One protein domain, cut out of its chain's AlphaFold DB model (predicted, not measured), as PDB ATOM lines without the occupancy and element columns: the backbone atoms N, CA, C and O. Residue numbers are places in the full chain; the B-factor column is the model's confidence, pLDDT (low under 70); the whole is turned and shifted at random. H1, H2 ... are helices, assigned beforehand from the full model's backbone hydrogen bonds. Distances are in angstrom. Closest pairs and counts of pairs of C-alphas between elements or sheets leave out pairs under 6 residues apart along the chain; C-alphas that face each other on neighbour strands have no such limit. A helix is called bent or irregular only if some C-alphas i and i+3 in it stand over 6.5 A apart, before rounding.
ATOM      1  N   PHE A 225      22.702 -32.047  10.649       95.31
ATOM      2  CA  PHE A 225      21.668 -31.829  11.663       95.31
ATOM      3  C   PHE A 225      20.272 -31.587  11.067       95.31
ATOM      4  O   PHE A 225      19.253 -31.908  11.695       95.31
ATOM      5  N   GLU A 226      20.210 -30.987   9.875       92.50
ATOM      6  CA  GLU A 226      18.965 -30.694   9.160       92.50
ATOM      7  C   GLU A 226      18.494 -31.856   8.273       92.50
ATOM      8  O   GLU A 226      17.285 -32.064   8.166       92.50
ATOM      9  N   GLY A 227      19.418 -32.612   7.678       93.06
ATOM     10  CA  GLY A 227      19.150 -33.606   6.637       93.06
ATOM     11  C   GLY A 227      19.227 -35.068   7.081       93.06
ATOM     12  O   GLY A 227      18.583 -35.916   6.463       93.06
ATOM     13  N   SER A 228      19.949 -35.401   8.159       96.44
ATOM     14  CA  SER A 228      20.036 -36.794   8.619       96.44
ATOM     15  C   SER A 228      18.693 -37.279   9.162       96.44
ATOM     16  O   SER A 228      18.200 -36.805  10.187       96.44
ATOM     17  N   THR A 229      18.128 -38.304   8.525       96.81
ATOM     18  CA  THR A 229      16.878 -38.944   8.963       96.81
ATOM     19  C   THR A 229      16.984 -39.527  10.373       96.81
ATOM     20  O   THR A 229      16.015 -39.492  11.132       96.81
ATOM     21  N   VAL A 230      18.171 -40.004  10.764       97.19
ATOM     22  CA  VAL A 230      18.429 -40.554  12.102       97.19
ATOM     23  C   VAL A 230      18.427 -39.443  13.155       97.19
ATOM     24  O   VAL A 230      17.764 -39.584  14.184       97.19
ATOM     25  N   LEU A 231      19.095 -38.313  12.885       97.88
ATOM     26  CA  LEU A 231      19.075 -37.156  13.788       97.88
ATOM     27  C   LEU A 231      17.681 -36.524  13.857       97.88
ATOM     28  O   LEU A 231      17.236 -36.154  14.941       97.88
ATOM     29  N   LEU A 232      16.954 -36.441  12.741       97.44
ATOM     30  CA  LEU A 232      15.570 -35.963  12.717       97.44
ATOM     31  C   LEU A 232      14.647 -36.840  13.574       97.44
ATOM     32  O   LEU A 232      13.842 -36.301  14.337       97.44
ATOM     33  N   ALA A 233      14.795 -38.166  13.511       97.75
ATOM     34  CA  ALA A 233      14.041 -39.090  14.356       97.75
ATOM     35  C   ALA A 233      14.379 -38.909  15.847       97.75
ATOM     36  O   ALA A 233      13.467 -38.768  16.664       97.75
ATOM     37  N   ALA A 234      15.667 -38.825  16.197       98.19
ATOM     38  CA  ALA A 234      16.101 -38.568  17.573       98.19
ATOM     39  C   ALA A 234      15.580 -37.217  18.098       98.19
ATOM     40  O   ALA A 234      15.118 -37.111  19.233       98.19
ATOM     41  N   ARG A 235      15.581 -36.176  17.256       97.31
ATOM     42  CA  ARG A 235      15.023 -34.853  17.576       97.31
ATOM     43  C   ARG A 235      13.519 -34.895  17.801       97.31
ATOM     44  O   ARG A 235      13.033 -34.241  18.725       97.31
ATOM     45  N   ALA A 236      12.779 -35.613  16.961       96.62
ATOM     46  CA  ALA A 236      11.338 -35.768  17.120       96.62
ATOM     47  C   ALA A 236      11.020 -36.413  18.477       96.62
ATOM     48  O   ALA A 236      10.271 -35.836  19.266       96.62
ATOM     49  N   GLU A 237      11.692 -37.523  18.782       96.75
ATOM     50  CA  GLU A 237      11.565 -38.273  20.033       96.75
ATOM     51  C   GLU A 237      11.976 -37.447  21.269       96.75
ATOM     52  O   GLU A 237      11.261 -37.421  22.264       96.75
ATOM     53  N   ALA A 238      13.047 -36.651  21.175       96.31
ATOM     54  CA  ALA A 238      13.496 -35.723  22.222       96.31
ATOM     55  C   ALA A 238      12.598 -34.475  22.418       96.31
ATOM     56  O   ALA A 238      12.900 -33.589  23.237       96.31
ATOM     57  N   GLY A 239      11.532 -34.319  21.624       94.56
ATOM     58  CA  GLY A 239      10.684 -33.122  21.636       94.56
ATOM     59  C   GLY A 239      11.374 -31.862  21.090       94.56
ATOM     60  O   GLY A 239      10.995 -30.741  21.434       94.56
ATOM     61  N   LEU A 240      12.411 -32.021  20.263       92.75
ATOM     62  CA  LEU A 240      13.181 -30.950  19.621       92.75
ATOM     63  C   LEU A 240      12.740 -30.730  18.160       92.75
ATOM     64  O   LEU A 240      13.542 -30.728  17.222       92.75
ATOM     65  N   HIS A 241      11.438 -30.534  17.964       90.00
ATOM     66  CA  HIS A 241      10.806 -30.337  16.657       90.00
ATOM     67  C   HIS A 241       9.778 -29.187  16.691       90.00
ATOM     68  O   HIS A 241       9.460 -28.638  17.750       90.00
ATOM     69  N   GLY A 242       9.296 -28.759  15.519       87.44
ATOM     70  CA  GLY A 242       8.251 -27.735  15.394       87.44
ATOM     71  C   GLY A 242       8.593 -26.400  16.074       87.44
ATOM     72  O   GLY A 242       9.656 -25.818  15.839       87.44
ATOM     73  N   LEU A 243       7.697 -25.911  16.941       85.81
ATOM     74  CA  LEU A 243       7.864 -24.639  17.659       85.81
ATOM     75  C   LEU A 243       9.103 -24.624  18.567       85.81
ATOM     76  O   LEU A 243       9.713 -23.570  18.750       85.81
ATOM     77  N   ALA A 244       9.531 -25.783  19.082       84.81
ATOM     78  CA  ALA A 244      10.729 -25.873  19.912       84.81
ATOM     79  C   ALA A 244      12.001 -25.470  19.147       84.81
ATOM     80  O   ALA A 244      12.934 -24.973  19.777       84.81
ATOM     81  N   MET A 245      12.018 -25.626  17.815       86.44
ATOM     82  CA  MET A 245      13.127 -25.221  16.944       86.44
ATOM     83  C   MET A 245      13.142 -23.723  16.631       86.44
ATOM     84  O   MET A 245      14.204 -23.178  16.330       86.44
ATOM     85  N   LEU A 246      12.005 -23.020  16.732       85.19
ATOM     86  CA  LEU A 246      11.941 -21.582  16.430       85.19
ATOM     87  C   LEU A 246      12.886 -20.760  17.312       85.19
ATOM     88  O   LEU A 246      13.414 -19.749  16.859       85.19
ATOM     89  N   ARG A 247      13.172 -21.232  18.532       83.56
ATOM     90  CA  ARG A 247      14.116 -20.579  19.448       83.56
ATOM     91  C   ARG A 247      15.574 -20.610  18.969       83.56
ATOM     92  O   ARG A 247      16.363 -19.782  19.406       83.56
ATOM     93  N   TYR A 248      15.936 -21.555  18.098       83.88
ATOM     94  CA  TYR A 248      17.300 -21.703  17.578       83.88
ATOM     95  C   TYR A 248      17.495 -21.035  16.223       83.88
ATOM     96  O   TYR A 248      18.622 -20.679  15.890       83.88
ATOM     97  N   LYS A 249      16.416 -20.788  15.470       83.00
ATOM     98  CA  LYS A 249      16.491 -20.144  14.149       83.00
ATOM     99  C   LYS A 249      17.276 -18.825  14.150       83.00
ATOM    100  O   LYS A 249      18.119 -18.678  13.271       83.00
ATOM    101  N   PRO A 250      17.087 -17.894  15.109       81.31
ATOM    102  CA  PRO A 250      17.880 -16.666  15.138       81.31
ATOM    103  C   PRO A 250      19.377 -16.932  15.311       81.31
ATOM    104  O   PRO A 250      20.191 -16.236  14.717       81.31
ATOM    105  N   ARG A 251      19.745 -17.958  16.091       82.69
ATOM    106  CA  ARG A 251      21.146 -18.319  16.337       82.69
ATOM    107  C   ARG A 251      21.779 -18.991  15.139       82.69
ATOM    108  O   ARG A 251      22.883 -18.622  14.782       82.69
ATOM    109  N   LEU A 252      21.069 -19.913  14.494       84.94
ATOM    110  CA  LEU A 252      21.534 -20.510  13.246       84.94
ATOM    111  C   LEU A 252      21.693 -19.461  12.150       84.94
ATOM    112  O   LEU A 252      22.672 -19.485  11.417       84.94
ATOM    113  N   ALA A 253      20.756 -18.516  12.054       79.38
ATOM    114  CA  ALA A 253      20.870 -17.408  11.117       79.38
ATOM    115  C   ALA A 253      22.089 -16.533  11.437       79.38
ATOM    116  O   ALA A 253      22.866 -16.235  10.537       79.38
ATOM    117  N   ALA A 254      22.285 -16.165  12.707       80.31
ATOM    118  CA  ALA A 254      23.461 -15.413  13.134       80.31
ATOM    119  C   ALA A 254      24.756 -16.178  12.830       80.31
ATOM    120  O   ALA A 254      25.656 -15.610  12.228       80.31
ATOM    121  N   GLN A 255      24.822 -17.465  13.169       88.44
ATOM    122  CA  GLN A 255      25.963 -18.328  12.892       88.44
ATOM    123  C   GLN A 255      26.272 -18.390  11.395       88.44
ATOM    124  O   GLN A 255      27.403 -18.144  11.003       88.44
ATOM    125  N   ARG A 256      25.272 -18.668  10.548       86.06
ATOM    126  CA  ARG A 256      25.440 -18.712   9.086       86.06
ATOM    127  C   ARG A 256      25.970 -17.391   8.540       86.06
ATOM    128  O   ARG A 256      26.818 -17.397   7.658       86.06
ATOM    129  N   GLU A 333      36.686 -15.895  20.149       90.94
ATOM    130  CA  GLU A 333      35.364 -15.266  20.140       90.94
ATOM    131  C   GLU A 333      34.730 -15.317  18.740       90.94
ATOM    132  O   GLU A 333      33.548 -15.639  18.605       90.94
ATOM    133  N   VAL A 334      35.480 -15.012  17.679       92.62
ATOM    134  CA  VAL A 334      34.970 -15.074  16.297       92.62
ATOM    135  C   VAL A 334      34.611 -16.511  15.911       92.62
ATOM    136  O   VAL A 334      33.530 -16.738  15.362       92.62
ATOM    137  N   ILE A 335      35.461 -17.484  16.246       94.81
ATOM    138  CA  ILE A 335      35.220 -18.911  15.981       94.81
ATOM    139  C   ILE A 335      33.993 -19.405  16.756       94.81
ATOM    140  O   ILE A 335      33.149 -20.113  16.204       94.81
ATOM    141  N   ASP A 336      33.811 -18.967  18.003       91.12
ATOM    142  CA  ASP A 336      32.600 -19.252  18.768       91.12
ATOM    143  C   ASP A 336      31.356 -18.771  18.009       91.12
ATOM    144  O   ASP A 336      30.411 -19.538  17.833       91.12
ATOM    145  N   HIS A 337      31.356 -17.552  17.463       89.38
ATOM    146  CA  HIS A 337      30.225 -17.061  16.666       89.38
ATOM    147  C   HIS A 337      29.967 -17.892  15.394       89.38
ATOM    148  O   HIS A 337      28.806 -18.039  14.996       89.38
ATOM    149  N   MET A 338      31.011 -18.458  14.778       92.19
ATOM    150  CA  MET A 338      30.910 -19.305  13.580       92.19
ATOM    151  C   MET A 338      30.272 -20.675  13.833       92.19
ATOM    152  O   MET A 338      29.683 -21.238  12.912       92.19
ATOM    153  N   PHE A 339      30.350 -21.210  15.056       92.75
ATOM    154  CA  PHE A 339      29.942 -22.594  15.345       92.75
ATOM    155  C   PHE A 339      28.948 -22.750  16.502       92.75
ATOM    156  O   PHE A 339      28.374 -23.830  16.673       92.75
ATOM    157  N   TYR A 340      28.696 -21.694  17.283       89.00
ATOM    158  CA  TYR A 340      27.884 -21.771  18.501       89.00
ATOM    159  C   TYR A 340      26.485 -22.343  18.268       89.00
ATOM    160  O   TYR A 340      25.990 -23.105  19.092       89.00
ATOM    161  N   GLY A 341      25.820 -21.990  17.165       89.69
ATOM    162  CA  GLY A 341      24.468 -22.476  16.885       89.69
ATOM    163  C   GLY A 341      24.412 -23.996  16.696       89.69
ATOM    164  O   GLY A 341      23.567 -24.643  17.313       89.69
ATOM    165  N   CYS A 342      25.321 -24.568  15.902       92.75
ATOM    166  CA  CYS A 342      25.460 -26.007  15.684       92.75
ATOM    167  C   CYS A 342      25.785 -26.719  16.996       92.75
ATOM    168  O   CYS A 342      25.059 -27.635  17.378       92.75
ATOM    169  N   PHE A 343      26.798 -26.239  17.724       92.94
ATOM    170  CA  PHE A 343      27.174 -26.797  19.023       92.94
ATOM    171  C   PHE A 343      26.002 -26.770  20.015       92.94
ATOM    172  O   PHE A 343      25.597 -27.809  20.526       92.94
ATOM    173  N   ALA A 344      25.373 -25.611  20.228       90.62
ATOM    174  CA  ALA A 344      24.286 -25.463  21.194       90.62
ATOM    175  C   ALA A 344      23.079 -26.363  20.876       90.62
ATOM    176  O   ALA A 344      22.427 -26.881  21.786       90.62
ATOM    177  N   MET A 345      22.761 -26.562  19.593       92.38
ATOM    178  CA  MET A 345      21.694 -27.480  19.190       92.38
ATOM    179  C   MET A 345      22.075 -28.946  19.381       92.38
ATOM    180  O   MET A 345      21.245 -29.716  19.869       92.38
ATOM    181  N   ALA A 346      23.302 -29.325  19.024       95.31
ATOM    182  CA  ALA A 346      23.798 -30.677  19.229       95.31
ATOM    183  C   ALA A 346      23.848 -31.022  20.725       95.31
ATOM    184  O   ALA A 346      23.379 -32.089  21.121       95.31
ATOM    185  N   SER A 347      24.307 -30.097  21.574       94.00
ATOM    186  CA  SER A 347      24.328 -30.284  23.027       94.00
ATOM    187  C   SER A 347      22.921 -30.377  23.610       94.00
ATOM    188  O   SER A 347      22.661 -31.272  24.408       94.00
ATOM    189  N   GLU A 348      21.976 -29.522  23.197       93.56
ATOM    190  CA  GLU A 348      20.579 -29.644  23.648       93.56
ATOM    191  C   GLU A 348      19.982 -31.000  23.244       93.56
ATOM    192  O   GLU A 348      19.277 -31.613  24.047       93.56
ATOM    193  N   LEU A 349      20.240 -31.472  22.019       96.75
ATOM    194  CA  LEU A 349      19.772 -32.783  21.578       96.75
ATOM    195  C   LEU A 349      20.391 -33.899  22.425       96.75
ATOM    196  O   LEU A 349      19.649 -34.735  22.938       96.75
ATOM    197  N   ARG A 350      21.714 -33.875  22.636       96.94
ATOM    198  CA  ARG A 350      22.413 -34.869  23.463       96.94
ATOM    199  C   ARG A 350      21.874 -34.886  24.888       96.94
ATOM    200  O   ARG A 350      21.492 -35.940  25.361       96.94
ATOM    201  N   ILE A 351      21.717 -33.735  25.539       96.12
ATOM    202  CA  ILE A 351      21.157 -33.643  26.901       96.12
ATOM    203  C   ILE A 351      19.732 -34.207  26.966       96.12
ATOM    204  O   ILE A 351      19.335 -34.799  27.963       96.12
ATOM    205  N   ARG A 352      18.923 -34.032  25.919       96.31
ATOM    206  CA  ARG A 352      17.548 -34.554  25.897       96.31
ATOM    207  C   ARG A 352      17.450 -36.041  25.586       96.31
ATOM    208  O   ARG A 352      16.430 -36.627  25.928       96.31
ATOM    209  N   TYR A 353      18.438 -36.608  24.901       97.94
ATOM    210  CA  TYR A 353      18.377 -37.971  24.371       97.94
ATOM    211  C   TYR A 353      19.272 -38.947  25.147       97.94
ATOM    212  O   TYR A 353      18.871 -40.070  25.429       97.94
ATOM    213  N   ASP A 354      20.464 -38.503  25.540       97.12
ATOM    214  CA  ASP A 354      21.510 -39.288  26.191       97.12
ATOM    215  C   ASP A 354      21.454 -39.107  27.716       97.12
ATOM    216  O   ASP A 354      22.001 -38.157  28.289       97.12
ATOM    217  N   ALA A 355      20.752 -40.023  28.383       93.44
ATOM    218  CA  ALA A 355      20.663 -40.034  29.840       93.44
ATOM    219  C   ALA A 355      22.033 -40.277  30.497       93.44
ATOM    220  O   ALA A 355      22.329 -39.685  31.530       93.44
ATOM    221  N   GLU A 356      22.884 -41.113  29.893       93.75
ATOM    222  CA  GLU A 356      24.206 -41.461  30.434       93.75
ATOM    223  C   GLU A 356      25.125 -40.236  30.472       93.75
ATOM    224  O   GLU A 356      25.805 -40.008  31.472       93.75
ATOM    225  N   TYR A 357      25.066 -39.400  29.431       95.19
ATOM    226  CA  TYR A 357      25.770 -38.117  29.373       95.19
ATOM    227  C   TYR A 357      25.297 -37.129  30.447       95.19
ATOM    228  O   TYR A 357      26.113 -36.490  31.108       95.19
ATOM    229  N   CYS A 358      23.982 -37.026  30.678       93.88
ATOM    230  CA  CYS A 358      23.451 -36.183  31.757       93.88
ATOM    231  C   CYS A 358      23.952 -36.615  33.140       93.88
ATOM    232  O   CYS A 358      24.087 -35.784  34.030       93.88
ATOM    233  N   LEU A 359      24.190 -37.909  33.324       90.00
ATOM    234  CA  LEU A 359      24.532 -38.513  34.607       90.00
ATOM    235  C   LEU A 359      26.046 -38.642  34.839       90.00
ATOM    236  O   LEU A 359      26.437 -39.218  35.849       90.00
ATOM    237  N   GLY A 360      26.885 -38.177  33.907       88.94
ATOM    238  CA  GLY A 360      28.344 -38.306  34.008       88.94
ATOM    239  C   GLY A 360      28.863 -39.744  33.867       88.94
ATOM    240  O   GLY A 360      30.023 -40.017  34.153       88.94
ATOM    241  N   LEU A 361      28.031 -40.689  33.411       87.50
ATOM    242  CA  LEU A 361      28.395 -42.117  33.338       87.50
ATOM    243  C   LEU A 361      29.373 -42.436  32.205       87.50
ATOM    244  O   LEU A 361      29.877 -43.552  32.105       87.50
ATOM    245  N   LEU A 362      29.620 -41.457  31.341       86.44
ATOM    246  CA  LEU A 362      30.529 -41.552  30.210       86.44
ATOM    247  C   LEU A 362      31.924 -41.003  30.552       86.44
ATOM    248  O   LEU A 362      32.711 -40.756  29.654       86.44
ATOM    249  N   GLY A 363      32.233 -40.725  31.825       81.25
ATOM    250  CA  GLY A 363      33.499 -40.075  32.201       81.25
ATOM    251  C   GLY A 363      33.632 -38.625  31.709       81.25
ATOM    252  O   GLY A 363      34.658 -37.997  31.932       81.25
ATOM    253  N   CYS A 364      32.590 -38.089  31.071       81.12
ATOM    254  CA  CYS A 364      32.419 -36.678  30.755       81.12
ATOM    255  C   CYS A 364      31.125 -36.176  31.402       81.12
ATOM    256  O   CYS A 364      30.089 -36.849  31.360       81.12
ATOM    257  N   GLU A 365      31.177 -34.986  31.994       84.19
ATOM    258  CA  GLU A 365      30.017 -34.360  32.614       84.19
ATOM    259  C   GLU A 365      29.374 -33.345  31.672       84.19
ATOM    260  O   GLU A 365      29.997 -32.365  31.256       84.19
ATOM    261  N   ALA A 366      28.075 -33.518  31.408       87.81
ATOM    262  CA  ALA A 366      27.333 -32.608  30.542       87.81
ATOM    263  C   ALA A 366      27.475 -31.139  30.959       87.81
ATOM    264  O   ALA A 366      27.578 -30.262  30.110       87.81
ATOM    265  N   MET A 367      27.488 -30.843  32.258       90.62
ATOM    266  CA  MET A 367      27.580 -29.459  32.719       90.62
ATOM    267  C   MET A 367      28.985 -28.869  32.594       90.62
ATOM    268  O   MET A 367      29.088 -27.651  32.460       90.62
ATOM    269  N   GLU A 368      30.036 -29.685  32.618       87.31
ATOM    270  CA  GLU A 368      31.413 -29.230  32.401       87.31
ATOM    271  C   GLU A 368      31.647 -28.902  30.931       87.31
ATOM    272  O   GLU A 368      32.056 -27.779  30.620       87.31
ATOM    273  N   ASP A 369      31.240 -29.808  30.037       84.25
ATOM    274  CA  ASP A 369      31.263 -29.600  28.586       84.25
ATOM    275  C   ASP A 369      30.528 -28.306  28.196       84.25
ATOM    276  O   ASP A 369      30.989 -27.525  27.364       84.25
ATOM    277  N   LEU A 370      29.386 -28.026  28.834       84.50
ATOM    278  CA  LEU A 370      28.643 -26.790  28.597       84.50
ATOM    279  C   LEU A 370      29.240 -25.572  29.301       84.50
ATOM    280  O   LEU A 370      29.041 -24.461  28.821       84.50
ATOM    281  N   ARG A 371      29.917 -25.717  30.445       83.88
ATOM    282  CA  ARG A 371      30.490 -24.573  31.174       83.88
ATOM    283  C   ARG A 371      31.640 -23.955  30.392       83.88
ATOM    284  O   ARG A 371      31.756 -22.731  30.371       83.88
ATOM    285  N   ALA A 372      32.450 -24.789  29.748       74.00
ATOM    286  CA  ALA A 372      33.529 -24.325  28.889       74.00
ATOM    287  C   ALA A 372      33.002 -23.557  27.659       74.00
ATOM    288  O   ALA A 372      33.674 -22.658  27.160       74.00
ATOM    289  N   GLU A 373      31.776 -23.857  27.209       74.00
ATOM    290  CA  GLU A 373      31.367 -23.554  25.836       74.00
ATOM    291  C   GLU A 373      30.038 -22.777  25.676       74.00
ATOM    292  O   GLU A 373      29.811 -22.145  24.641       74.00
ATOM    293  N   ILE A 374      29.142 -22.765  26.672       73.69
ATOM    294  CA  ILE A 374      27.877 -22.009  26.643       73.69
ATOM    295  C   ILE A 374      28.053 -20.626  27.260       73.69
ATOM    296  O   ILE A 374      28.288 -20.469  28.455       73.69
ATOM    297  N   ARG A 375      27.800 -19.593  26.450       71.00
ATOM    298  CA  ARG A 375      27.852 -18.187  26.882       71.00
ATOM    299  C   ARG A 375      26.525 -17.666  27.444       71.00
ATOM    300  O   ARG A 375      26.500 -16.613  28.070       71.00
ATOM    301  N   CYS A 376      25.401 -18.354  27.222       77.38
ATOM    302  CA  CYS A 376      24.080 -17.874  27.637       77.38
ATOM    303  C   CYS A 376      23.639 -18.470  28.992       77.38
ATOM    304  O   CYS A 376      23.285 -19.653  29.041       77.38
ATOM    305  N   PRO A 377      23.514 -17.671  30.077       83.25
ATOM    306  CA  PRO A 377      23.131 -18.193  31.394       83.25
ATOM    307  C   PRO A 377      21.772 -18.894  31.411       83.25
ATOM    308  O   PRO A 377      21.584 -19.888  32.105       83.25
ATOM    309  N   ARG A 378      20.809 -18.410  30.613       84.81
ATOM    310  CA  ARG A 378      19.476 -19.028  30.511       84.81
ATOM    311  C   ARG A 378      19.527 -20.430  29.905       84.81
ATOM    312  O   ARG A 378      18.702 -21.271  30.257       84.81
ATOM    313  N   GLU A 379      20.453 -20.670  28.980       83.19
ATOM    314  CA  GLU A 379      20.641 -21.984  28.355       83.19
ATOM    315  C   GLU A 379      21.364 -22.929  29.295       83.19
ATOM    316  O   GLU A 379      20.900 -24.047  29.496       83.19
ATOM    317  N   PHE A 380      22.416 -22.436  29.948       88.69
ATOM    318  CA  PHE A 380      23.122 -23.183  30.978       88.69
ATOM    319  C   PHE A 380      22.171 -23.626  32.099       88.69
ATOM    320  O   PHE A 380      22.123 -24.799  32.455       88.69
ATOM    321  N   GLU A 381      21.316 -22.724  32.589       90.25
ATOM    322  CA  GLU A 381      20.321 -23.040  33.618       90.25
ATOM    323  C   GLU A 381      19.273 -24.053  33.143       90.25
ATOM    324  O   GLU A 381      18.776 -24.893  33.894       90.25
ATOM    325  N   ARG A 382      18.894 -23.987  31.867       89.12
ATOM    326  CA  ARG A 382      17.979 -24.963  31.283       89.12
ATOM    327  C   ARG A 382      18.619 -26.345  31.210       89.12
ATOM    328  O   ARG A 382      17.971 -27.308  31.612       89.12
ATOM    329  N   ALA A 383      19.847 -26.430  30.709       91.38
ATOM    330  CA  ALA A 383      20.609 -27.668  30.667       91.38
ATOM    331  C   ALA A 383      20.773 -28.250  32.074       91.38
ATOM    332  O   ALA A 383      20.427 -29.407  32.293       91.38
ATOM    333  N   ARG A 384      21.136 -27.409  33.052       93.75
ATOM    334  CA  ARG A 384      21.237 -27.782  34.467       93.75
ATOM    335  C   ARG A 384      19.955 -28.419  34.996       93.75
ATOM    336  O   ARG A 384      20.012 -29.450  35.652       93.75
ATOM    337  N   ARG A 385      18.788 -27.847  34.680       94.12
ATOM    338  CA  ARG A 385      17.488 -28.420  35.073       94.12
ATOM    339  C   ARG A 385      17.193 -29.762  34.406       94.12
ATOM    340  O   ARG A 385      16.591 -30.620  35.043       94.12
ATOM    341  N   LEU A 386      17.580 -29.944  33.142       92.44
ATOM    342  CA  LEU A 386      17.417 -31.225  32.442       92.44
ATOM    343  C   LEU A 386      18.324 -32.304  33.045       92.44
ATOM    344  O   LEU A 386      17.847 -33.400  33.321       92.44
ATOM    345  N   VAL A 387      19.583 -31.960  33.322       94.31
ATOM    346  CA  VAL A 387      20.562 -32.833  33.985       94.31
ATOM    347  C   VAL A 387      20.095 -33.220  35.390       94.31
ATOM    348  O   VAL A 387      20.028 -34.402  35.715       94.31
ATOM    349  N   ALA A 388      19.678 -32.243  36.200       94.38
ATOM    350  CA  ALA A 388      19.170 -32.496  37.547       94.38
ATOM    351  C   ALA A 388      17.941 -33.418  37.533       94.38
ATOM    352  O   ALA A 388      17.842 -34.330  38.351       94.38
ATOM    353  N   ARG A 389      17.028 -33.218  36.573       93.94
ATOM    354  CA  ARG A 389      15.866 -34.092  36.389       93.94
ATOM    355  C   ARG A 389      16.278 -35.519  36.020       93.94
ATOM    356  O   ARG A 389      15.746 -36.450  36.608       93.94
ATOM    357  N   ALA A 390      17.239 -35.702  35.113       93.56
ATOM    358  CA  ALA A 390      17.746 -37.035  34.770       93.56
ATOM    359  C   ALA A 390      18.295 -37.774  36.006       93.56
ATOM    360  O   ALA A 390      18.024 -38.960  36.189       93.56
ATOM    361  N   GLY A 391      19.006 -37.054  36.884       92.88
ATOM    362  CA  GLY A 391      19.494 -37.574  38.164       92.88
ATOM    363  C   GLY A 391      18.378 -37.997  39.122       92.88
ATOM    364  O   GLY A 391      18.466 -39.060  39.728       92.88
ATOM    365  N   GLN A 392      17.315 -37.198  39.230       93.31
ATOM    366  CA  GLN A 392      16.159 -37.492  40.088       93.31
ATOM    367  C   GLN A 392      15.310 -38.654  39.565       93.31
ATOM    368  O   GLN A 392      14.824 -39.467  40.349       93.31
ATOM    369  N   ASP A 393      15.128 -38.736  38.248       92.94
ATOM    370  CA  ASP A 393      14.230 -39.713  37.642       92.94
ATOM    371  C   ASP A 393      14.858 -41.126  37.607       92.94
ATOM    372  O   ASP A 393      14.139 -42.128  37.632       92.94
ATOM    373  N   ARG A 394      16.197 -41.240  37.576       92.38
ATOM    374  CA  ARG A 394      16.903 -42.527  37.437       92.38
ATOM    375  C   ARG A 394      16.587 -43.544  38.547       92.38
ATOM    376  O   ARG A 394      16.209 -44.660  38.187       92.38
ATOM    377  N   PRO A 395      16.711 -43.229  39.854       94.94
ATOM    378  CA  PRO A 395      16.444 -44.208  40.910       94.94
ATOM    379  C   PRO A 395      15.007 -44.737  40.878       94.94
ATOM    380  O   PRO A 395      14.760 -45.899  41.192       94.94
ATOM    381  N   VAL A 396      14.058 -43.896  40.449       95.31
ATOM    382  CA  VAL A 396      12.641 -44.256  40.336       95.31
ATOM    383  C   VAL A 396      12.438 -45.318  39.248       95.31
ATOM    384  O   VAL A 396      11.748 -46.310  39.480       95.31
ATOM    385  N   LEU A 397      13.081 -45.154  38.085       96.69
ATOM    386  CA  LEU A 397      13.089 -46.182  37.041       96.69
ATOM    387  C   LEU A 397      13.788 -47.460  37.521       96.69
ATOM    388  O   LEU A 397      13.237 -48.547  37.369       96.69
ATOM    389  N   GLU A 398      14.984 -47.344  38.103       95.94
ATOM    390  CA  GLU A 398      15.779 -48.506  38.525       95.94
ATOM    391  C   GLU A 398      15.065 -49.337  39.602       95.94
ATOM    392  O   GLU A 398      15.104 -50.563  39.542       95.94
ATOM    393  N   SER A 399      14.323 -48.703  40.515       96.44
ATOM    394  CA  SER A 399      13.480 -49.392  41.503       96.44
ATOM    395  C   SER A 399      12.351 -50.209  40.853       96.44
ATOM    396  O   SER A 399      12.113 -51.365  41.228       96.44
ATOM    397  N   LEU A 400      11.677 -49.656  39.837       96.88
ATOM    398  CA  LEU A 400      10.649 -50.389  39.092       96.88
ATOM    399  C   LEU A 400      11.261 -51.569  38.321       96.88
ATOM    400  O   LEU A 400      10.716 -52.672  38.347       96.88
ATOM    401  N   LEU A 401      12.407 -51.364  37.667       97.94
ATOM    402  CA  LEU A 401      13.093 -52.429  36.932       97.94
ATOM    403  C   LEU A 401      13.575 -53.541  37.868       97.94
ATOM    404  O   LEU A 401      13.361 -54.709  37.568       97.94
ATOM    405  N   ALA A 402      14.147 -53.205  39.025       97.50
ATOM    406  CA  ALA A 402      14.613 -54.194  39.996       97.50
ATOM    407  C   ALA A 402      13.482 -55.105  40.498       97.50
ATOM    408  O   ALA A 402      13.695 -56.297  40.698       97.50
ATOM    409  N   SER A 403      12.276 -54.556  40.665       96.69
ATOM    410  CA  SER A 403      11.118 -55.317  41.144       96.69
ATOM    411  C   SER A 403      10.396 -56.098  40.041       96.69
ATOM    412  O   SER A 403      10.002 -57.237  40.271       96.69
ATOM    413  N   GLN A 404      10.220 -55.521  38.848       97.31
ATOM    414  CA  GLN A 404       9.337 -56.078  37.808       97.31
ATOM    415  C   GLN A 404      10.074 -56.648  36.585       97.31
ATOM    416  O   GLN A 404       9.506 -57.440  35.826       97.31
ATOM    417  N   ARG A 405      11.320 -56.228  36.343       97.50
ATOM    418  CA  ARG A 405      12.147 -56.613  35.184       97.50
ATOM    419  C   ARG A 405      13.638 -56.746  35.563       97.50
ATOM    420  O   ARG A 405      14.489 -56.156  34.899       97.50
ATOM    421  N   PRO A 406      14.005 -57.532  36.595       97.56
ATOM    422  CA  PRO A 406      15.385 -57.574  37.098       97.56
ATOM    423  C   PRO A 406      16.399 -58.064  36.056       97.56
ATOM    424  O   PRO A 406      17.579 -57.735  36.135       97.56
ATOM    425  N   HIS A 407      15.953 -58.821  35.049       96.88
ATOM    426  CA  HIS A 407      16.809 -59.268  33.952       96.88
ATOM    427  C   HIS A 407      17.384 -58.106  33.124       96.88
ATOM    428  O   HIS A 407      18.487 -58.248  32.613       96.88
ATOM    429  N   LEU A 408      16.691 -56.961  33.025       96.94
ATOM    430  CA  LEU A 408      17.189 -55.770  32.323       96.94
ATOM    431  C   LEU A 408      18.366 -55.104  33.043       96.94
ATOM    432  O   LEU A 408      19.094 -54.341  32.426       96.94
ATOM    433  N   LEU A 409      18.559 -55.367  34.337       96.19
ATOM    434  CA  LEU A 409      19.667 -54.802  35.113       96.19
ATOM    435  C   LEU A 409      20.946 -55.643  35.027       96.19
ATOM    436  O   LEU A 409      21.954 -55.284  35.634       96.19
ATOM    437  N   ARG A 410      20.914 -56.763  34.300       94.50
ATOM    438  CA  ARG A 410      22.086 -57.615  34.118       94.50
ATOM    439  C   ARG A 410      23.061 -56.990  33.108       94.50
ATOM    440  O   ARG A 410      22.592 -56.401  32.130       94.50
ATOM    441  N   PRO A 411      24.388 -57.122  33.301       90.62
ATOM    442  CA  PRO A 411      25.384 -56.563  32.385       90.62
ATOM    443  C   PRO A 411      25.203 -57.002  30.928       90.62
ATOM    444  O   PRO A 411      25.365 -56.183  30.033       90.62
ATOM    445  N   GLU A 412      24.758 -58.239  30.688       91.44
ATOM    446  CA  GLU A 412      24.558 -58.812  29.344       91.44
ATOM    447  C   GLU A 412      23.329 -58.243  28.612       91.44
ATOM    448  O   GLU A 412      22.972 -58.672  27.513       91.44
ATOM    449  N   ARG A 413      22.611 -57.326  29.266       94.94
ATOM    450  CA  ARG A 413      21.460 -56.596  28.727       94.94
ATOM    451  C   ARG A 413      21.746 -55.098  28.684       94.94
ATOM    452  O   ARG A 413      20.801 -54.307  28.696       94.94
ATOM    453  N   ALA A 414      23.014 -54.689  28.622       93.88
ATOM    454  CA  ALA A 414      23.415 -53.287  28.667       93.88
ATOM    455  C   ALA A 414      22.761 -52.466  27.546       93.88
ATOM    456  O   ALA A 414      22.247 -51.375  27.806       93.88
ATOM    457  N   GLU A 415      22.696 -52.997  26.320       95.31
ATOM    458  CA  GLU A 415      22.042 -52.297  25.209       95.31
ATOM    459  C   GLU A 415      20.520 -52.169  25.414       95.31
ATOM    460  O   GLU A 415      19.933 -51.110  25.171       95.31
ATOM    461  N   ALA A 416      19.868 -53.221  25.913       97.12
ATOM    462  CA  ALA A 416      18.441 -53.193  26.232       97.12
ATOM    463  C   ALA A 416      18.133 -52.192  27.359       97.12
ATOM    464  O   ALA A 416      17.206 -51.387  27.246       97.12
ATOM    465  N   LEU A 417      18.949 -52.177  28.415       96.62
ATOM    466  CA  LEU A 417      18.822 -51.232  29.521       96.62
ATOM    467  C   LEU A 417      19.006 -49.787  29.056       96.62
ATOM    468  O   LEU A 417      18.222 -48.911  29.431       96.62
ATOM    469  N   ARG A 418      20.014 -49.529  28.216       96.12
ATOM    470  CA  ARG A 418      20.233 -48.225  27.579       96.12
ATOM    471  C   ARG A 418      18.989 -47.784  26.810       96.12
ATOM    472  O   ARG A 418      18.542 -46.651  26.971       96.12
ATOM    473  N   SER A 419      18.400 -48.684  26.027       97.88
ATOM    474  CA  SER A 419      17.173 -48.428  25.270       97.88
ATOM    475  C   SER A 419      16.003 -47.983  26.161       97.88
ATOM    476  O   SER A 419      15.345 -46.976  25.891       97.88
ATOM    477  N   VAL A 420      15.782 -48.692  27.270       98.25
ATOM    478  CA  VAL A 420      14.742 -48.364  28.258       98.25
ATOM    479  C   VAL A 420      15.023 -47.023  28.940       98.25
ATOM    480  O   VAL A 420      14.115 -46.202  29.098       98.25
ATOM    481  N   ARG A 421      16.287 -46.753  29.291       97.38
ATOM    482  CA  ARG A 421      16.713 -45.467  29.865       97.38
ATOM    483  C   ARG A 421      16.463 -44.304  28.909       97.38
ATOM    484  O   ARG A 421      15.971 -43.271  29.359       97.38
ATOM    485  N   ILE A 422      16.729 -44.469  27.611       97.81
ATOM    486  CA  ILE A 422      16.415 -43.458  26.589       97.81
ATOM    487  C   ILE A 422      14.908 -43.208  26.550       97.81
ATOM    488  O   ILE A 422      14.492 -42.064  26.714       97.81
ATOM    489  N   ALA A 423      14.088 -44.257  26.409       98.19
ATOM    490  CA  ALA A 423      12.629 -44.129  26.333       98.19
ATOM    491  C   ALA A 423      12.038 -43.406  27.557       98.19
ATOM    492  O   ALA A 423      11.155 -42.551  27.433       98.19
ATOM    493  N   PHE A 424      12.561 -43.700  28.746       98.00
ATOM    494  CA  PHE A 424      12.184 -43.023  29.978       98.00
ATOM    495  C   PHE A 424      12.654 -41.560  30.014       98.00
ATOM    496  O   PHE A 424      11.866 -40.666  30.329       98.00
ATOM    497  N   HIS A 425      13.901 -41.286  29.625       97.44
ATOM    498  CA  HIS A 425      14.489 -39.943  29.626       97.44
ATOM    499  C   HIS A 425      13.818 -38.988  28.630       97.44
ATOM    500  O   HIS A 425      13.470 -37.855  28.977       97.44
ATOM    501  N   VAL A 426      13.521 -39.459  27.419       97.00
ATOM    502  CA  VAL A 426      12.731 -38.700  26.429       97.00
ATOM    503  C   VAL A 426      11.242 -38.651  26.793       97.00
ATOM    504  O   VAL A 426      10.489 -37.865  26.222       97.00
ATOM    505  N   ASN A 427      10.822 -39.426  27.802       97.25
ATOM    506  CA  ASN A 427       9.444 -39.552  28.276       97.25
ATOM    507  C   ASN A 427       8.473 -39.988  27.181       97.25
ATOM    508  O   ASN A 427       7.384 -39.424  27.027       97.25
ATOM    509  N   ARG A 428       8.885 -41.021  26.443       97.06
ATOM    510  CA  ARG A 428       8.065 -41.708  25.449       97.06
ATOM    511  C   ARG A 428       6.742 -42.131  26.082       97.06
ATOM    512  O   ARG A 428       6.737 -42.681  27.177       97.06
ATOM    513  N   ASP A 429       5.627 -41.815  25.429       96.94
ATOM    514  CA  ASP A 429       4.269 -42.159  25.877       96.94
ATOM    515  C   ASP A 429       3.960 -41.782  27.347       96.94
ATOM    516  O   ASP A 429       3.172 -42.438  28.025       96.94
ATOM    517  N   ASN A 430       4.564 -40.699  27.858       97.12
ATOM    518  CA  ASN A 430       4.469 -40.267  29.262       97.12
ATOM    519  C   ASN A 430       5.002 -41.283  30.287       97.12
ATOM    520  O   ASN A 430       4.558 -41.282  31.442       97.12
ATOM    521  N   LEU A 431       5.974 -42.112  29.894       97.81
ATOM    522  CA  LEU A 431       6.523 -43.175  30.732       97.81
ATOM    523  C   LEU A 431       6.962 -42.681  32.115       97.81
ATOM    524  O   LEU A 431       6.643 -43.336  33.101       97.81
ATOM    525  N   ARG A 432       7.585 -41.497  32.242       96.81
ATOM    526  CA  ARG A 432       7.972 -40.970  33.566       96.81
ATOM    527  C   ARG A 432       6.788 -40.859  34.513       96.81
ATOM    528  O   ARG A 432       6.860 -41.315  35.646       96.81
ATOM    529  N   ARG A 433       5.677 -40.291  34.033       96.81
ATOM    530  CA  ARG A 433       4.463 -40.119  34.841       96.81
ATOM    531  C   ARG A 433       3.863 -41.467  35.236       96.81
ATOM    532  O   ARG A 433       3.366 -41.595  36.351       96.81
ATOM    533  N   LEU A 434       3.887 -42.444  34.329       98.19
ATOM    534  CA  LEU A 434       3.381 -43.790  34.597       98.19
ATOM    535  C   LEU A 434       4.236 -44.506  35.647       98.19
ATOM    536  O   LEU A 434       3.680 -45.028  36.605       98.19
ATOM    537  N   VAL A 435       5.565 -44.439  35.533       97.25
ATOM    538  CA  VAL A 435       6.492 -45.005  36.525       97.25
ATOM    539  C   VAL A 435       6.322 -44.324  37.887       97.25
ATOM    540  O   VAL A 435       6.245 -45.015  38.898       97.25
ATOM    541  N   SER A 436       6.190 -42.992  37.949       95.31
ATOM    542  CA  SER A 436       5.945 -42.296  39.223       95.31
ATOM    543  C   SER A 436       4.640 -42.744  39.893       95.31
ATOM    544  O   SER A 436       4.620 -42.962  41.100       95.31
ATOM    545  N   ARG A 437       3.557 -42.922  39.122       97.00
ATOM    546  CA  ARG A 437       2.277 -43.445  39.640       97.00
ATOM    547  C   ARG A 437       2.393 -44.900  40.089       97.00
ATOM    548  O   ARG A 437       1.904 -45.237  41.161       97.00
ATOM    549  N   ALA A 438       3.072 -45.734  39.305       95.62
ATOM    550  CA  ALA A 438       3.346 -47.125  39.649       95.62
ATOM    551  C   ALA A 438       4.109 -47.230  40.978       95.62
ATOM    552  O   ALA A 438       3.761 -48.040  41.831       95.62
ATOM    553  N   HIS A 439       5.088 -46.347  41.195       91.62
ATOM    554  CA  HIS A 439       5.830 -46.259  42.452       91.62
ATOM    555  C   HIS A 439       4.944 -45.851  43.644       91.62
ATOM    556  O   HIS A 439       5.214 -46.239  44.774       91.62
ATOM    557  N   SER A 440       3.855 -45.114  43.402       93.06
ATOM    558  CA  SER A 440       2.823 -44.803  44.406       93.06
ATOM    559  C   SER A 440       1.758 -45.903  44.579       93.06
ATOM    560  O   SER A 440       0.774 -45.675  45.278       93.06
ATOM    561  N   GLY A 441       1.925 -47.078  43.957       93.31
ATOM    562  CA  GLY A 441       1.026 -48.232  44.105       93.31
ATOM    563  C   GLY A 441      -0.072 -48.363  43.041       93.31
ATOM    564  O   GLY A 441      -0.953 -49.210  43.174       93.31
ATOM    565  N   ASP A 442      -0.045 -47.556  41.978       96.94
ATOM    566  CA  ASP A 442      -1.026 -47.630  40.891       96.94
ATOM    567  C   ASP A 442      -0.723 -48.794  39.928       96.94
ATOM    568  O   ASP A 442       0.144 -48.696  39.052       96.94
ATOM    569  N   ALA A 443      -1.453 -49.901  40.086       95.88
ATOM    570  CA  ALA A 443      -1.258 -51.122  39.303       95.88
ATOM    571  C   ALA A 443      -1.552 -50.946  37.799       95.88
ATOM    572  O   ALA A 443      -0.869 -51.545  36.967       95.88
ATOM    573  N   GLU A 444      -2.526 -50.109  37.427       97.19
ATOM    574  CA  GLU A 444      -2.846 -49.852  36.016       97.19
ATOM    575  C   GLU A 444      -1.721 -49.048  35.350       97.19
ATOM    576  O   GLU A 444      -1.294 -49.353  34.232       97.19
ATOM    577  N   ALA A 445      -1.196 -48.039  36.053       97.44
ATOM    578  CA  ALA A 445      -0.041 -47.287  35.582       97.44
ATOM    579  C   ALA A 445       1.209 -48.172  35.470       97.44
ATOM    580  O   ALA A 445       1.958 -48.024  34.504       97.44
ATOM    581  N   ALA A 446       1.408 -49.106  36.407       96.75
ATOM    582  CA  ALA A 446       2.498 -50.077  36.359       96.75
ATOM    583  C   ALA A 446       2.407 -50.974  35.117       96.75
ATOM    584  O   ALA A 446       3.382 -51.078  34.377       96.75
ATOM    585  N   ALA A 447       1.235 -51.550  34.831       97.56
ATOM    586  CA  ALA A 447       1.032 -52.396  33.655       97.56
ATOM    587  C   ALA A 447       1.338 -51.648  32.342       97.56
ATOM    588  O   ALA A 447       2.098 -52.142  31.509       97.56
ATOM    589  N   LYS A 448       0.832 -50.414  32.193       98.31
ATOM    590  CA  LYS A 448       1.112 -49.570  31.016       98.31
ATOM    591  C   LYS A 448       2.583 -49.170  30.912       98.31
ATOM    592  O   LYS A 448       3.133 -49.127  29.814       98.31
ATOM    593  N   ALA A 449       3.233 -48.864  32.038       98.31
ATOM    594  CA  ALA A 449       4.662 -48.559  32.058       98.31
ATOM    595  C   ALA A 449       5.490 -49.754  31.566       98.31
ATOM    596  O   ALA A 449       6.386 -49.569  30.744       98.31
ATOM    597  N   LEU A 450       5.164 -50.966  32.027       98.31
ATOM    598  CA  LEU A 450       5.848 -52.194  31.619       98.31
ATOM    599  C   LEU A 450       5.676 -52.482  30.125       98.31
ATOM    600  O   LEU A 450       6.657 -52.808  29.470       98.31
ATOM    601  N   GLU A 451       4.491 -52.258  29.554       98.38
ATOM    602  CA  GLU A 451       4.277 -52.398  28.105       98.38
ATOM    603  C   GLU A 451       5.186 -51.457  27.289       98.38
ATOM    604  O   GLU A 451       5.767 -51.848  26.277       98.38
ATOM    605  N   ILE A 452       5.341 -50.201  27.722       98.44
ATOM    606  CA  ILE A 452       6.247 -49.249  27.060       98.44
ATOM    607  C   ILE A 452       7.711 -49.684  27.227       98.44
ATOM    608  O   ILE A 452       8.491 -49.547  26.285       98.44
ATOM    609  N   ILE A 453       8.089 -50.204  28.400       98.56
ATOM    610  CA  ILE A 453       9.441 -50.714  28.680       98.56
ATOM    611  C   ILE A 453       9.770 -51.903  27.770       98.56
ATOM    612  O   ILE A 453      10.821 -51.894  27.135       98.56
ATOM    613  N   ASP A 454       8.861 -52.869  27.637       98.44
ATOM    614  CA  ASP A 454       9.054 -54.061  26.802       98.44
ATOM    615  C   ASP A 454       9.150 -53.675  25.302       98.44
ATOM    616  O   ASP A 454       9.979 -54.199  24.546       98.44
ATOM    617  N   ARG A 455       8.371 -52.668  24.863       98.38
ATOM    618  CA  ARG A 455       8.523 -52.065  23.524       98.38
ATOM    619  C   ARG A 455       9.884 -51.387  23.352       98.38
ATOM    620  O   ARG A 455      10.535 -51.575  22.328       98.38
ATOM    621  N   ALA A 456      10.343 -50.627  24.346       98.12
ATOM    622  CA  ALA A 456      11.651 -49.979  24.295       98.12
ATOM    623  C   ALA A 456      12.797 -51.004  24.246       98.12
ATOM    624  O   ALA A 456      13.730 -50.832  23.468       98.12
ATOM    625  N   GLU A 457      12.732 -52.094  25.006       97.88
ATOM    626  CA  GLU A 457      13.701 -53.195  24.921       97.88
ATOM    627  C   GLU A 457      13.773 -53.803  23.506       97.88
ATOM    628  O   GLU A 457      14.861 -54.105  22.997       97.88
ATOM    629  N   SER A 458      12.621 -53.940  22.846       97.88
ATOM    630  CA  SER A 458      12.535 -54.418  21.461       97.88
ATOM    631  C   SER A 458      13.164 -53.428  20.468       97.88
ATOM    632  O   SER A 458      13.828 -53.842  19.520       97.88
ATOM    633  N   ASP A 459      13.060 -52.125  20.742       97.75
ATOM    634  CA  ASP A 459      13.621 -51.036  19.928       97.75
ATOM    635  C   ASP A 459      15.132 -50.787  20.156       97.75
ATOM    636  O   ASP A 459      15.679 -49.806  19.644       97.75
ATOM    637  N   ARG A 460      15.846 -51.651  20.898       96.38
ATOM    638  CA  ARG A 460      17.235 -51.391  21.341       96.38
ATOM    639  C   ARG A 460      18.215 -51.016  20.228       96.38
ATOM    640  O   ARG A 460      18.938 -50.038  20.371       96.38
ATOM    641  N   VAL A 461      18.170 -51.703  19.085       94.38
ATOM    642  CA  VAL A 461      19.049 -51.411  17.935       94.38
ATOM    643  C   VAL A 461      18.748 -50.024  17.355       94.38
ATOM    644  O   VAL A 461      19.655 -49.281  16.977       94.38
ATOM    645  N   VAL A 462      17.467 -49.641  17.316       96.94
ATOM    646  CA  VAL A 462      17.024 -48.336  16.809       96.94
ATOM    647  C   VAL A 462      17.493 -47.217  17.735       96.94
ATOM    648  O   VAL A 462      18.044 -46.224  17.254       96.94
ATOM    649  N   HIS A 463      17.312 -47.372  19.048       97.62
ATOM    650  CA  HIS A 463      17.782 -46.388  20.021       97.62
ATOM    651  C   HIS A 463      19.313 -46.296  20.059       97.62
ATOM    652  O   HIS A 463      19.828 -45.179  20.070       97.62
ATOM    653  N   SER A 464      20.048 -47.412  19.985       95.81
ATOM    654  CA  SER A 464      21.518 -47.402  19.891       95.81
ATOM    655  C   SER A 464      22.009 -46.652  18.661       95.81
ATOM    656  O   SER A 464      22.854 -45.769  18.775       95.81
ATOM    657  N   ARG A 465      21.428 -46.923  17.486       95.81
ATOM    658  CA  ARG A 465      21.783 -46.217  16.247       95.81
ATOM    659  C   ARG A 465      21.513 -44.714  16.340       95.81
ATOM    660  O   ARG A 465      22.325 -43.906  15.891       95.81
ATOM    661  N   ARG A 466      20.370 -44.320  16.912       98.06
ATOM    662  CA  ARG A 466      20.030 -42.903  17.131       98.06
ATOM    663  C   ARG A 466      20.978 -42.245  18.127       98.06
ATOM    664  O   ARG A 466      21.446 -41.142  17.865       98.06
ATOM    665  N   LEU A 467      21.285 -42.919  19.233       97.94
ATOM    666  CA  LEU A 467      22.207 -42.418  20.246       97.94
ATOM    667  C   LEU A 467      23.612 -42.226  19.672       97.94
ATOM    668  O   LEU A 467      24.197 -41.166  19.877       97.94
ATOM    669  N   LEU A 468      24.118 -43.204  18.914       96.69
ATOM    670  CA  LEU A 468      25.410 -43.111  18.240       96.69
ATOM    671  C   LEU A 468      25.459 -41.889  17.318       96.69
ATOM    672  O   LEU A 468      26.378 -41.084  17.426       96.69
ATOM    673  N   ALA A 469      24.435 -41.682  16.486       97.81
ATOM    674  CA  ALA A 469      24.339 -40.495  15.636       97.81
ATOM    675  C   ALA A 469      24.345 -39.182  16.440       97.81
ATOM    676  O   ALA A 469      25.039 -38.235  16.074       97.81
ATOM    677  N   VAL A 470      23.598 -39.119  17.549       98.44
ATOM    678  CA  VAL A 470      23.564 -37.944  18.437       98.44
ATOM    679  C   VAL A 470      24.937 -37.677  19.063       98.44
ATOM    680  O   VAL A 470      25.378 -36.526  19.085       98.44
ATOM    681  N   ARG A 471      25.625 -38.720  19.545       97.56
ATOM    682  CA  ARG A 471      26.970 -38.624  20.135       97.56
ATOM    683  C   ARG A 471      28.009 -38.204  19.103       97.56
ATOM    684  O   ARG A 471      28.726 -37.241  19.356       97.56
ATOM    685  N   MET A 472      28.029 -38.856  17.939       97.69
ATOM    686  CA  MET A 472      28.910 -38.525  16.815       97.69
ATOM    687  C   MET A 472      28.738 -37.073  16.391       97.69
ATOM    688  O   MET A 472      29.702 -36.319  16.371       97.69
ATOM    689  N   HIS A 473      27.504 -36.644  16.128       98.25
ATOM    690  CA  HIS A 473      27.251 -35.276  15.695       98.25
ATOM    691  C   HIS A 473      27.672 -34.246  16.759       98.25
ATOM    692  O   HIS A 473      28.324 -33.255  16.438       98.25
ATOM    693  N   HIS A 474      27.367 -34.488  18.039       97.25
ATOM    694  CA  HIS A 474      27.835 -33.621  19.122       97.25
ATOM    695  C   HIS A 474      29.365 -33.565  19.206       97.25
ATOM    696  O   HIS A 474      29.925 -32.470  19.266       97.25
ATOM    697  N   ALA A 475      30.044 -34.714  19.163       96.56
ATOM    698  CA  ALA A 475      31.500 -34.785  19.185       96.56
ATOM    699  C   ALA A 475      32.113 -34.021  17.999       96.56
ATOM    700  O   ALA A 475      32.993 -33.193  18.207       96.56
ATOM    701  N   LEU A 476      31.577 -34.185  16.788       98.06
ATOM    702  CA  LEU A 476      32.042 -33.456  15.605       98.06
ATOM    703  C   LEU A 476      31.839 -31.939  15.723       98.06
ATOM    704  O   LEU A 476      32.706 -31.180  15.304       98.06
ATOM    705  N   THR A 477      30.755 -31.459  16.352       96.69
ATOM    706  CA  THR A 477      30.607 -30.007  16.605       96.69
ATOM    707  C   THR A 477      31.647 -29.452  17.578       96.69
ATOM    708  O   THR A 477      32.011 -28.281  17.469       96.69
ATOM    709  N   ARG A 478      32.137 -30.267  18.522       95.06
ATOM    710  CA  ARG A 478      33.237 -29.889  19.423       95.06
ATOM    711  C   ARG A 478      34.568 -29.924  18.689       95.06
ATOM    712  O   ARG A 478      35.309 -28.948  18.753       95.06
ATOM    713  N   LEU A 479      34.814 -31.006  17.955       95.94
ATOM    714  CA  LEU A 479      36.021 -31.194  17.166       95.94
ATOM    715  C   LEU A 479      36.198 -30.059  16.157       95.94
ATOM    716  O   LEU A 479      37.227 -29.408  16.175       95.94
ATOM    717  N   ALA A 480      35.164 -29.718  15.382       96.00
ATOM    718  CA  ALA A 480      35.232 -28.618  14.420       96.00
ATOM    719  C   ALA A 480      35.622 -27.283  15.069       96.00
ATOM    720  O   ALA A 480      36.437 -26.547  14.524       96.00
ATOM    721  N   ARG A 481      35.086 -26.974  16.253       94.56
ATOM    722  CA  ARG A 481      35.460 -25.755  16.982       94.56
ATOM    723  C   ARG A 481      36.918 -25.788  17.403       94.56
ATOM    724  O   ARG A 481      37.616 -24.806  17.183       94.56
ATOM    725  N   GLN A 482      37.358 -26.903  17.977       94.94
ATOM    726  CA  GLN A 482      38.734 -27.075  18.417       94.94
ATOM    727  C   GLN A 482      39.710 -26.999  17.235       94.94
ATOM    728  O   GLN A 482      40.599 -26.157  17.250       94.94
ATOM    729  N   SER A 483      39.464 -27.756  16.163       95.88
ATOM    730  CA  SER A 483      40.285 -27.750  14.947       95.88
ATOM    731  C   SER A 483      40.380 -26.360  14.313       95.88
ATOM    732  O   SER A 483      41.448 -25.975  13.852       95.88
ATOM    733  N   TYR A 484      39.297 -25.571  14.309       97.00
ATOM    734  CA  TYR A 484      39.352 -24.188  13.819       97.00
ATOM    735  C   TYR A 484      40.173 -23.271  14.728       97.00
ATOM    736  O   TYR A 484      40.895 -22.421  14.210       97.00
ATOM    737  N   ARG A 485      40.071 -23.415  16.059       96.62
ATOM    738  CA  ARG A 485      40.903 -22.651  17.004       96.62
ATOM    739  C   ARG A 485      42.372 -22.976  16.785       96.62
ATOM    740  O   ARG A 485      43.160 -22.061  16.580       96.62
ATOM    741  N   ASP A 486      42.707 -24.260  16.735       96.75
ATOM    742  CA  ASP A 486      44.080 -24.725  16.548       96.75
ATOM    743  C   ASP A 486      44.651 -24.249  15.210       96.75
ATOM    744  O   ASP A 486      45.721 -23.644  15.184       96.75
ATOM    745  N   LEU A 487      43.896 -24.402  14.117       97.38
ATOM    746  CA  LEU A 487      44.308 -23.918  12.801       97.38
ATOM    747  C   LEU A 487      44.525 -22.399  12.799       97.38
ATOM    748  O   LEU A 487      45.569 -21.913  12.372       97.38
ATOM    749  N   VAL A 488      43.568 -21.615  13.300       97.62
ATOM    750  CA  VAL A 488      43.685 -20.148  13.315       97.62
ATOM    751  C   VAL A 488      44.828 -19.683  14.223       97.62
ATOM    752  O   VAL A 488      45.515 -18.718  13.876       97.62
ATOM    753  N   HIS A 489      45.071 -20.362  15.347       97.69
ATOM    754  CA  HIS A 489      46.205 -20.107  16.236       97.69
ATOM    755  C   HIS A 489      47.540 -20.348  15.539       97.69
ATOM    756  O   HIS A 489      48.339 -19.409  15.450       97.69
ATOM    757  N   GLN A 490      47.717 -21.519  14.931       96.75
ATOM    758  CA  GLN A 490      48.922 -21.865  14.176       96.75
ATOM    759  C   GLN A 490      49.174 -20.885  13.023       96.75
ATOM    760  O   GLN A 490      50.296 -20.432  12.811       96.75
ATOM    761  N   LEU A 491      48.123 -20.480  12.303       96.69
ATOM    762  CA  LEU A 491      48.271 -19.563  11.174       96.69
ATOM    763  C   LEU A 491      48.533 -18.108  11.603       96.69
ATOM    764  O   LEU A 491      49.230 -17.358  10.915       96.69
ATOM    765  N   GLY A 492      47.919 -17.658  12.697       95.94
ATOM    766  CA  GLY A 492      47.829 -16.237  13.032       95.94
ATOM    767  C   GLY A 492      48.679 -15.770  14.208       95.94
ATOM    768  O   GLY A 492      49.033 -14.586  14.259       95.94
ATOM    769  N   TYR A 493      48.968 -16.648  15.163       95.06
ATOM    770  CA  TYR A 493      49.342 -16.247  16.522       95.06
ATOM    771  C   TYR A 493      50.536 -17.004  17.079       95.06
ATOM    772  O   TYR A 493      51.216 -16.456  17.944       95.06
ATOM    773  N   ASP A 494      50.793 -18.210  16.594       90.88
ATOM    774  CA  ASP A 494      51.927 -19.004  17.039       90.88
ATOM    775  C   ASP A 494      53.224 -18.444  16.434       90.88
ATOM    776  O   ASP A 494      53.273 -17.942  15.298       90.88
TER     777      ASP A 494
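This is residues 225 to 256 and 333 to 494 of the 496 residues of an uncharacterized protein of Planctomycetes bacterium ADurb.Bin126 (UniProt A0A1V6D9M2). This is an elongated body of helices: the long helix H12 runs along its length, H4 lies side by side with it and runs the other way, and the hairpin of H6 and H7a lies on the side of H4 away from H12. At one end H7b, H8, H9, H10 and H11 make a head of mostly crossed helices, while H1 crosses H12 and H3 packs on H4 near its kink. The printed part has 194 residues, with twelve named helices, H1 to H12 in order along the chain, and no named strand; the class is all helix. The whole is compact, with a radius of gyration of the C-alphas of 18.4 A, and spans 64 by 35 by 30 A.

H12, residues 460 to 492, touches H4, residues 333 to 353, at a shallow tilt of 14 degrees, opposite ways; their closest C-alphas, of Ala 346 and His 474, are 5.0 A apart. H4 has a kink of 58 degrees near residue 340 and is irregular, with C-alphas 338 and 341 7.9 A apart. H1, residues 229 to 237, touches H12, only just about perpendicular at 70.2 degrees, closest at the C-alphas of Val 230 and Arg 466, 5.8 A. H3, residues 249 to 256, touches residues 337 to 342 of H4 alone, closest at the C-alphas of Leu 252 and Gly 341, 5.1 A. H2, residues 243 to 246, touches no helix. H7, residues 377 to 404, was assigned as one helix by its hydrogen bonds but is bent, with C-alphas 392 and 395 6.8 A apart; its arms H7a, residues 377 to 392, and H7b, residues 395 to 404, stand at a shallow tilt of 27 degrees. H7a touches H4 at a shallow tilt of 24 degrees, the same way, closest at the C-alphas of Ile 351 and Ala 383, 7.1 A. H6, residues 366 to 373, forms a helical hairpin with H7a, closest at the C-alphas of Met 367 and Arg 384, 6.8 A. H5, residues 355 to 358, touches H7a, closest at the C-alphas of Cys 358 and Val 387, 5.0 A. H9, residues 411 to 425, touches residues 460 to 464 of H12 alone, about perpendicular at 80 degrees, closest at the C-alphas of Ser 419 and Arg 460, 4.9 A. H10, residues 428 to 439, and H11, residues 443 to 458, form a helical hairpin, closest at the C-alphas of Ala 438 and Ala 446, 4.5 A. H9 and H10 are irregular too, with C-alphas 412 and 415 8.1 A apart and C-alphas 429 and 432 8.6 A apart. H11 touches H9 at a steep tilt of 61 degrees, closest at the C-alphas of Ala 416 and Glu 457, 4.9 A. H10 touches H7b, about perpendicular at 77 degrees, closest at the C-alphas of Leu 397 and Val 435, 6.7 A. H8, residues 406 to 409, touches H9 only at the corner, closest at the C-alphas of Leu 408 and Leu 417, 5.6 A. H7a and H12 are apart. Every O i to N i+4 pair is within hydrogen-bond range in H1, H3, H7a, H7b and H11, against 15 of 17 in H4, 3 of 4 in H6, 9 of 11 in H9, 6 of 8 in H10 and 28 of 29 in H12; H2, H5 and H8 are too short for such a pair.

H12 measures 47.3 A from C-alpha 460 at (17.235, -51.391, 21.341) to C-alpha 492 at (47.829, -16.237, 13.032). H4 measures 28.7 A, H11 22.8 A, H7a 22.3 A and H9 20.1 A. H1 begins with C-alpha 229 at (16.878, -38.944, 8.963).

The two C-alphas farthest apart, of Ala 443 and Asp 494, are 66.0 A apart. Residues 257 to 332 are not printed, and C-alphas 256 and 333 are 15.2 A apart across this cut. Of the links that are printed whole, H5 to H6 is short and the others are tight. The mean pLDDT of the printed part is 93.4, and no printed residue is under 70.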